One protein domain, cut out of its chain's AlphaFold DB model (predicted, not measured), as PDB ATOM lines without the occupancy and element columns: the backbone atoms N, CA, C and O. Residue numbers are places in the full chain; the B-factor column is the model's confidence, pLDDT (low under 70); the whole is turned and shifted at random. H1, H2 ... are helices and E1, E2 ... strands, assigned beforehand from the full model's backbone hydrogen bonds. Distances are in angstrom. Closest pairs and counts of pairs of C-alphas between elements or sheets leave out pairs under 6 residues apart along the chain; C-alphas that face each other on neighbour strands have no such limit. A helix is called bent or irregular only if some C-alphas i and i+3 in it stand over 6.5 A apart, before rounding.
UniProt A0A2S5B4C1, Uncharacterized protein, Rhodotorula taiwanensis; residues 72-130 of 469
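Overview. This is residues 72 to 130 of the 469 residues of an uncharacterized protein of Rhodotorula taiwanensis (UniProt A0A2S5B4C1). One long straight helix, H1, reaches with its last residues into a small head, where the short helix H2, the small hairpin E1 and E2, and loops fold together, while its residues 72 to 89 stick out from that head as a free arm. The free part of the arm, residues 72 to 89, and the turn of the hairpin, residues 117 to 122, stick out from the body, and H1 meets H2 with residues 93 to 97 alone. The printed part has 59 residues, with two named helices and two named strands in the order H1, H2, E1, E2; the strands form one antiparallel sheet of order E1 - E2, and the class is mostly helix. The whole is only just extended, close to loose, with a radius of gyration of the C-alphas of 15.6 A, and its outline is flat, with spans of 45 by 33 by 14 A.

Along the chain. H1 holds residues 72 to 100, beginning at C-alpha 72 at (199.920, 199.189, 180.498) and ending at C-alpha 100 at (196.942, 172.628, 148.522), 41.7 A from first to last C-alpha. H2 holds residues 105 to 109, with C-alpha 105 at (184.277, 176.299, 153.395). E1 holds residues 115 to 117 and E2 residues 122 to 124, where C-alpha 124 is at (184.321, 165.707, 162.465). Neither helix is bent or irregular.

Arrangement. H1 touches H2 with residues 93 to 97 alone, and their closest C-alphas, those of Ile 97 and Ala 107, are 6.7 A apart. Every O i to N i+4 pair in H1 is within hydrogen-bond range; in H2 0 of 1 such pairs is, beside 1 of 2 O i to N i+3 pairs. H1 is apart from E1 and from E2, and H2 is apart from E2. E1 and E2 form a hairpin of antiparallel neighbour strands, with 171 degrees between their directions. The C-alphas of Asn 116 and His 123 face each other at 4.6 A. N 115 and O 124 are within hydrogen-bond range at 2.9 A, and N 124 and O 115 at 2.8 A.

Size, cuts and confidence. The C-alphas of Asn 72 and Arg 130 are the two farthest apart, at 47.6 A. Without the stretches that stand free, the body has 35 residues and spans 26 by 20 by 14 A, with a radius of gyration of 9.3 A. The links H1 to H2, H2 to E1 and E1 to E2 are tight. The printed part has no cut. The mean pLDDT of the printed part is 70.0, and 34 residues are under 70: residue 95, residues 97 to 116 and residues 118 to 130.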
ATOM      1  N   ASN A  72     200.849 198.873 181.582       74.06
ATOM      2  CA  ASN A  72     199.920 199.189 180.498       74.06
ATOM      3  C   ASN A  72     200.554 199.222 179.097       74.06
ATOM      4  O   ASN A  72     199.918 198.833 178.125       74.06
ATOM      5  N   TRP A  73     201.792 199.689 178.943       79.00
ATOM      6  CA  TRP A  73     202.440 199.710 177.628       79.00
ATOM      7  C   TRP A  73     202.851 198.301 177.190       79.00
ATOM      8  O   TRP A  73     202.628 197.910 176.046       79.00
ATOM      9  N   VAL A  74     203.367 197.504 178.130       79.50
ATOM     10  CA  VAL A  74     203.729 196.102 177.882       79.50
ATOM     11  C   VAL A  74     202.497 195.273 177.522       79.50
ATOM     12  O   VAL A  74     202.565 194.457 176.603       79.50
ATOM     13  N   THR A  75     201.348 195.509 178.168       79.38
ATOM     14  CA  THR A  75     200.103 194.824 177.797       79.38
ATOM     15  C   THR A  75     199.654 195.194 176.388       79.38
ATOM     16  O   THR A  75     199.376 194.285 175.608       79.38
ATOM     17  N   TRP A  76     199.676 196.472 175.996       86.25
ATOM     18  CA  TRP A  76     199.333 196.877 174.626       86.25
ATOM     19  C   TRP A  76     200.252 196.263 173.569       86.25
ATOM     20  O   TRP A  76     199.764 195.711 172.582       86.25
ATOM     21  N   VAL A  77     201.567 196.287 173.791       84.25
ATOM     22  CA  VAL A  77     202.531 195.653 172.879       84.25
ATOM     23  C   VAL A  77     202.286 194.144 172.811       84.25
ATOM     24  O   VAL A  77     202.261 193.580 171.718       84.25
ATOM     25  N   SER A  78     202.012 193.488 173.946       80.94
ATOM     26  CA  SER A  78     201.694 192.055 173.973       80.94
ATOM     27  C   SER A  78     200.422 191.726 173.184       80.94
ATOM     28  O   SER A  78     200.403 190.746 172.442       80.94
ATOM     29  N   ILE A  79     199.392 192.577 173.263       84.62
ATOM     30  CA  ILE A  79     198.139 192.413 172.518       84.62
ATOM     31  C   ILE A  79     198.402 192.555 171.019       84.62
ATOM     32  O   ILE A  79     197.955 191.713 170.246       84.62
ATOM     33  N   VAL A  80     199.164 193.567 170.598       89.25
ATOM     34  CA  VAL A  80     199.506 193.768 169.179       89.25
ATOM     35  C   VAL A  80     200.298 192.580 168.633       89.25
ATOM     36  O   VAL A  80     200.007 192.102 167.537       89.25
ATOM     37  N   VAL A  81     201.253 192.055 169.404       88.81
ATOM     38  CA  VAL A  81     202.027 190.865 169.024       88.81
ATOM     39  C   VAL A  81     201.130 189.630 168.935       88.81
ATOM     40  O   VAL A  81     201.227 188.880 167.967       88.81
ATOM     41  N   LEU A  82     200.223 189.430 169.893       87.62
ATOM     42  CA  LEU A  82     199.310 188.286 169.908       87.62
ATOM     43  C   LEU A  82     198.321 188.343 168.737       87.62
ATOM     44  O   LEU A  82     198.125 187.341 168.048       87.62
ATOM     45  N   VAL A  83     197.759 189.519 168.452       88.69
ATOM     46  CA  VAL A  83     196.893 189.745 167.287       88.69
ATOM     47  C   VAL A  83     197.675 189.538 165.991       88.69
ATOM     48  O   VAL A  83     197.185 188.849 165.099       88.69
ATOM     49  N   GLY A  84     198.899 190.063 165.889       87.19
ATOM     50  CA  GLY A  84     199.765 189.882 164.723       87.19
ATOM     51  C   GLY A  84     200.128 188.416 164.478       87.19
ATOM     52  O   GLY A  84     200.076 187.948 163.342       87.19
ATOM     53  N   LEU A  85     200.412 187.664 165.541       86.69
ATOM     54  CA  LEU A  85     200.688 186.232 165.479       86.69
ATOM     55  C   LEU A  85     199.442 185.446 165.054       86.69
ATOM     56  O   LEU A  85     199.527 184.571 164.194       86.69
ATOM     57  N   LEU A  86     198.267 185.803 165.576       84.44
ATOM     58  CA  LEU A  86     197.000 185.182 165.196       84.44
ATOM     59  C   LEU A  86     196.649 185.470 163.727       84.44
ATOM     60  O   LEU A  86     196.277 184.555 162.991       84.44
ATOM     61  N   LEU A  87     196.857 186.707 163.262       83.88
ATOM     62  CA  LEU A  87     196.692 187.090 161.856       83.88
ATOM     63  C   LEU A  87     197.707 186.370 160.952       83.88
ATOM     64  O   LEU A  87     197.355 185.901 159.869       83.88
ATOM     65  N   GLY A  88     198.956 186.239 161.401       82.44
ATOM     66  CA  GLY A  88     200.018 185.513 160.706       82.44
ATOM     67  C   GLY A  88     199.686 184.030 160.534       82.44
ATOM     68  O   GLY A  88     199.773 183.494 159.431       82.44
ATOM     69  N   ILE A  89     199.209 183.373 161.592       83.38
ATOM     70  CA  ILE A  89     198.773 181.971 161.532       83.38
ATOM     71  C   ILE A  89     197.542 181.817 160.628       83.38
ATOM     72  O   ILE A  89     197.486 180.888 159.821       83.38
ATOM     73  N   MET A  90     196.568 182.729 160.713       75.88
ATOM     74  CA  MET A  90     195.373 182.698 159.862       75.88
ATOM     75  C   MET A  90     195.709 182.900 158.383       75.88
ATOM     76  O   MET A  90     195.199 182.170 157.533       75.88
ATOM     77  N   THR A  91     196.598 183.839 158.059       79.31
ATOM     78  CA  THR A  91     197.041 184.080 156.678       79.31
ATOM     79  C   THR A  91     197.891 182.925 156.152       79.31
ATOM     80  O   THR A  91     197.650 182.470 155.033       79.31
ATOM     81  N   ALA A  92     198.801 182.368 156.954       75.31
ATOM     82  CA  ALA A  92     199.557 181.168 156.593       75.31
ATOM     83  C   ALA A  92     198.626 179.978 156.308       75.31
ATOM     84  O   ALA A  92     198.757 179.318 155.275       75.31
ATOM     85  N   ARG A  93     197.623 179.754 157.166       73.44
ATOM     86  CA  ARG A  93     196.593 178.724 156.965       73.44
ATOM     87  C   ARG A  93     195.765 178.993 155.708       73.44
ATOM     88  O   ARG A  93     195.520 178.068 154.937       73.44
ATOM     89  N   PHE A  94     195.385 180.244 155.457       72.06
ATOM     90  CA  PHE A  94     194.650 180.641 154.256       72.06
ATOM     91  C   PHE A  94     195.449 180.371 152.972       72.06
ATOM     92  O   PHE A  94     194.911 179.793 152.027       72.06
ATOM     93  N   PHE A  95     196.737 180.728 152.942       69.94
ATOM     94  CA  PHE A  95     197.620 180.454 151.805       69.94
ATOM     95  C   PHE A  95     197.877 178.959 151.612       69.94
ATOM     96  O   PHE A  95     197.881 178.486 150.475       69.94
ATOM     97  N   TYR A  96     198.032 178.205 152.701       70.88
ATOM     98  CA  TYR A  96     198.191 176.755 152.654       70.88
ATOM     99  C   TYR A  96     196.947 176.074 152.064       70.88
ATOM    100  O   TYR A  96     197.047 175.297 151.116       70.88
ATOM    101  N   ILE A  97     195.751 176.433 152.532       66.06
ATOM    102  CA  ILE A  97     194.495 175.878 152.009       66.06
ATOM    103  C   ILE A  97     194.292 176.278 150.550       66.06
ATOM    104  O   ILE A  97     193.998 175.424 149.723       66.06
ATOM    105  N   ARG A  98     194.522 177.550 150.203       67.44
ATOM    106  CA  ARG A  98     194.378 178.037 148.824       67.44
ATOM    107  C   ARG A  98     195.314 177.325 147.842       67.44
ATOM    108  O   ARG A  98     194.962 177.192 146.674       67.44
ATOM    109  N   ARG A  99     196.509 176.918 148.284       64.44
ATOM    110  CA  ARG A  99     197.504 176.257 147.426       64.44
ATOM    111  C   ARG A  99     197.303 174.747 147.331       64.44
ATOM    112  O   ARG A  99     197.517 174.192 146.258       64.44
ATOM    113  N   TYR A 100     196.920 174.092 148.425       62.59
ATOM    114  CA  TYR A 100     196.942 172.628 148.522       62.59
ATOM    115  C   TYR A 100     195.552 171.978 148.570       62.59
ATOM    116  O   TYR A 100     195.449 170.768 148.390       62.59
ATOM    117  N   TYR A 101     194.478 172.749 148.761       59.97
ATOM    118  CA  TYR A 101     193.115 172.237 148.926       59.97
ATOM    119  C   TYR A 101     192.132 172.946 147.982       59.97
ATOM    120  O   TYR A 101     192.355 174.088 147.581       59.97
ATOM    121  N   PRO A 102     191.025 172.287 147.593       59.66
ATOM    122  CA  PRO A 102     189.983 172.967 146.843       59.66
ATOM    123  C   PRO A 102     189.325 174.000 147.776       59.66
ATOM    124  O   PRO A 102     189.149 173.695 148.963       59.66
ATOM    125  N   PRO A 103     188.966 175.202 147.282       60.38
ATOM    126  CA  PRO A 103     188.373 176.263 148.091       60.38
ATOM    127  C   PRO A 103     186.967 175.850 148.546       60.38
ATOM    128  O   PRO A 103     185.958 176.202 147.946       60.38
ATOM    129  N   THR A 104     186.907 175.055 149.607       60.78
ATOM    130  CA  THR A 104     185.679 174.598 150.252       60.78
ATOM    131  C   THR A 104     185.630 175.211 151.643       60.78
ATOM    132  O   THR A 104     186.643 175.252 152.342       60.78
ATOM    133  N   LEU A 105     184.456 175.682 152.070       59.81
ATOM    134  CA  LEU A 105     184.277 176.299 153.395       59.81
ATOM    135  C   LEU A 105     184.766 175.376 154.526       59.81
ATOM    136  O   LEU A 105     185.373 175.829 155.493       59.81
ATOM    137  N   ARG A 106     184.602 174.060 154.351       57.78
ATOM    138  CA  ARG A 106     185.051 173.035 155.299       57.78
ATOM    139  C   ARG A 106     186.574 172.987 155.474       57.78
ATOM    140  O   ARG A 106     187.026 172.726 156.583       57.78
ATOM    141  N   ALA A 107     187.365 173.279 154.438       60.03
ATOM    142  CA  ALA A 107     188.828 173.265 154.527       60.03
ATOM    143  C   ALA A 107     189.388 174.401 155.403       60.03
ATOM    144  O   ALA A 107     190.450 174.251 156.003       60.03
ATOM    145  N   TYR A 108     188.660 175.518 155.527       60.56
ATOM    146  CA  TYR A 108     189.063 176.646 156.369       60.56
ATOM    147  C   TYR A 108     188.856 176.364 157.858       60.56
ATOM    148  O   TYR A 108     189.778 176.577 158.652       60.56
ATOM    149  N   PHE A 109     187.706 175.797 158.223       62.59
ATOM    150  CA  PHE A 109     187.326 175.592 159.624       62.59
ATOM    151  C   PHE A 109     187.738 174.234 160.198       62.59
ATOM    152  O   PHE A 109     188.003 174.137 161.394       62.59
ATOM    153  N   VAL A 110     187.857 173.190 159.373       62.94
ATOM    154  CA  VAL A 110     188.188 171.845 159.857       62.94
ATOM    155  C   VAL A 110     189.688 171.579 159.673       62.94
ATOM    156  O   VAL A 110     190.171 171.601 158.541       62.94
ATOM    157  N   PRO A 111     190.471 171.357 160.749       60.94
ATOM    158  CA  PRO A 111     191.854 170.900 160.639       60.94
ATOM    159  C   PRO A 111     191.952 169.597 159.836       60.94
ATOM    160  O   PRO A 111     191.055 168.757 159.867       60.94
ATOM    161  N   THR A 112     193.076 169.409 159.145       58.81
ATOM    162  CA  THR A 112     193.351 168.240 158.286       58.81
ATOM    163  C   THR A 112     193.233 166.909 159.029       58.81
ATOM    164  O   THR A 112     192.792 165.922 158.456       58.81
ATOM    165  N   LYS A 113     193.553 166.902 160.327       58.91
ATOM    166  CA  LYS A 113     193.436 165.739 161.218       58.91
ATOM    167  C   LYS A 113     191.999 165.450 161.683       58.91
ATOM    168  O   LYS A 113     191.763 164.435 162.326       58.91
ATOM    169  N   GLY A 114     191.040 166.318 161.357       61.50
ATOM    170  CA  GLY A 114     189.694 166.291 161.922       61.50
ATOM    171  C   GLY A 114     189.627 166.900 163.321       61.50
ATOM    172  O   GLY A 114     190.643 167.170 163.961       61.50
ATOM    173  N   ILE A 115     188.406 167.165 163.776       67.75
ATOM    174  CA  ILE A 115     188.117 167.604 165.143       67.75
ATOM    175  C   ILE A 115     187.515 166.404 165.850       67.75
ATOM    176  O   ILE A 115     186.428 165.960 165.485       67.75
ATOM    177  N   ASN A 116     188.224 165.889 166.848       63.53
ATOM    178  CA  ASN A 116     187.685 164.886 167.746       63.53
ATOM    179  C   ASN A 116     187.555 165.497 169.137       63.53
ATOM    180  O   ASN A 116     188.560 165.740 169.807       63.53
ATOM    181  N   ILE A 117     186.326 165.785 169.555       70.88
ATOM    182  CA  ILE A 117     186.055 166.235 170.917       70.88
ATOM    183  C   ILE A 117     185.422 165.064 171.661       70.88
ATOM    184  O   ILE A 117     184.199 164.935 171.711       70.88
ATOM    185  N   ASN A 118     186.268 164.226 172.272       66.31
ATOM    186  CA  ASN A 118     185.854 163.017 172.998       66.31
ATOM    187  C   ASN A 118     184.801 163.293 174.086       66.31
ATOM    188  O   ASN A 118     183.992 162.427 174.387       66.31
ATOM    189  N   ARG A 119     184.782 164.504 174.662       63.09
ATOM    190  CA  ARG A 119     183.808 164.896 175.698       63.09
ATOM    191  C   ARG A 119     182.401 165.186 175.167       63.09
ATOM    192  O   ARG A 119     181.458 165.128 175.940       63.09
ATOM    193  N   LEU A 120     182.270 165.524 173.885       67.19
ATOM    194  CA  LEU A 120     180.993 165.864 173.242       67.19
ATOM    195  C   LEU A 120     180.547 164.790 172.238       67.19
ATOM    196  O   LEU A 120     179.507 164.947 171.611       67.19
ATOM    197  N   GLY A 121     181.334 163.723 172.041       54.09
ATOM    198  CA  GLY A 121     181.063 162.691 171.033       54.09
ATOM    199  C   GLY A 121     181.115 163.200 169.585       54.09
ATOM    200  O   GLY A 121     180.741 162.483 168.661       54.09
ATOM    201  N   ILE A 122     181.571 164.437 169.363       62.25
ATOM    202  CA  ILE A 122     181.611 165.058 168.040       62.25
ATOM    203  C   ILE A 122     182.921 164.663 167.362       62.25
ATOM    204  O   ILE A 122     183.999 165.138 167.732       62.25
ATOM    205  N   HIS A 123     182.799 163.816 166.343       63.25
ATOM    206  CA  HIS A 123     183.902 163.403 165.488       63.25
ATOM    207  C   HIS A 123     183.712 163.963 164.074       63.25
ATOM    208  O   HIS A 123     183.054 163.369 163.219       63.25
ATOM    209  N   ILE A 124     184.296 165.131 163.809       66.62
ATOM    210  CA  ILE A 124     184.321 165.707 162.465       66.62
ATOM    211  C   ILE A 124     185.583 165.199 161.787       66.62
ATOM    212  O   ILE A 124     186.679 165.715 162.021       66.62
ATOM    213  N   ARG A 125     185.423 164.202 160.910       60.38
ATOM    214  CA  ARG A 125     186.513 163.754 160.038       60.38
ATOM    215  C   ARG A 125     187.049 164.946 159.246       60.38
ATOM    216  O   ARG A 125     186.271 165.756 158.716       60.38
ATOM    217  N   GLY A 126     188.376 165.047 159.199       60.03
ATOM    218  CA  GLY A 126     189.069 166.042 158.392       60.03
ATOM    219  C   GLY A 126     188.647 165.952 156.922       60.03
ATOM    220  O   GLY A 126     188.081 164.938 156.500       60.03
ATOM    221  N   PRO A 127     188.864 167.016 156.132       60.44
ATOM    222  CA  PRO A 127     188.681 166.928 154.689       60.44
ATOM    223  C   PRO A 127     189.506 165.751 154.132       60.44
ATOM    224  O   PRO A 127     190.609 165.511 154.632       60.44
ATOM    225  N   PRO A 128     188.979 165.005 153.143       59.03
ATOM    226  CA  PRO A 128     189.652 163.825 152.610       59.03
ATOM    227  C   PRO A 128     191.061 164.197 152.152       59.03
ATOM    228  O   PRO A 128     191.250 165.204 151.460       59.03
ATOM    229  N   ALA A 129     192.047 163.403 152.579       56.50
ATOM    230  CA  ALA A 129     193.419 163.566 152.135       56.50
ATOM    231  C   ALA A 129     193.433 163.469 150.608       56.50
ATOM    232  O   ALA A 129     192.910 162.513 150.031       56.50
ATOM    233  N   ARG A 130     193.987 164.484 149.941       56.84
ATOM    234  CA  ARG A 130     194.274 164.354 148.516       56.84
ATOM    235  C   ARG A 130     195.280 163.217 148.361       56.84
ATOM    236  O   ARG A 130     196.245 163.163 149.123       56.84
TER     237      ARG A 130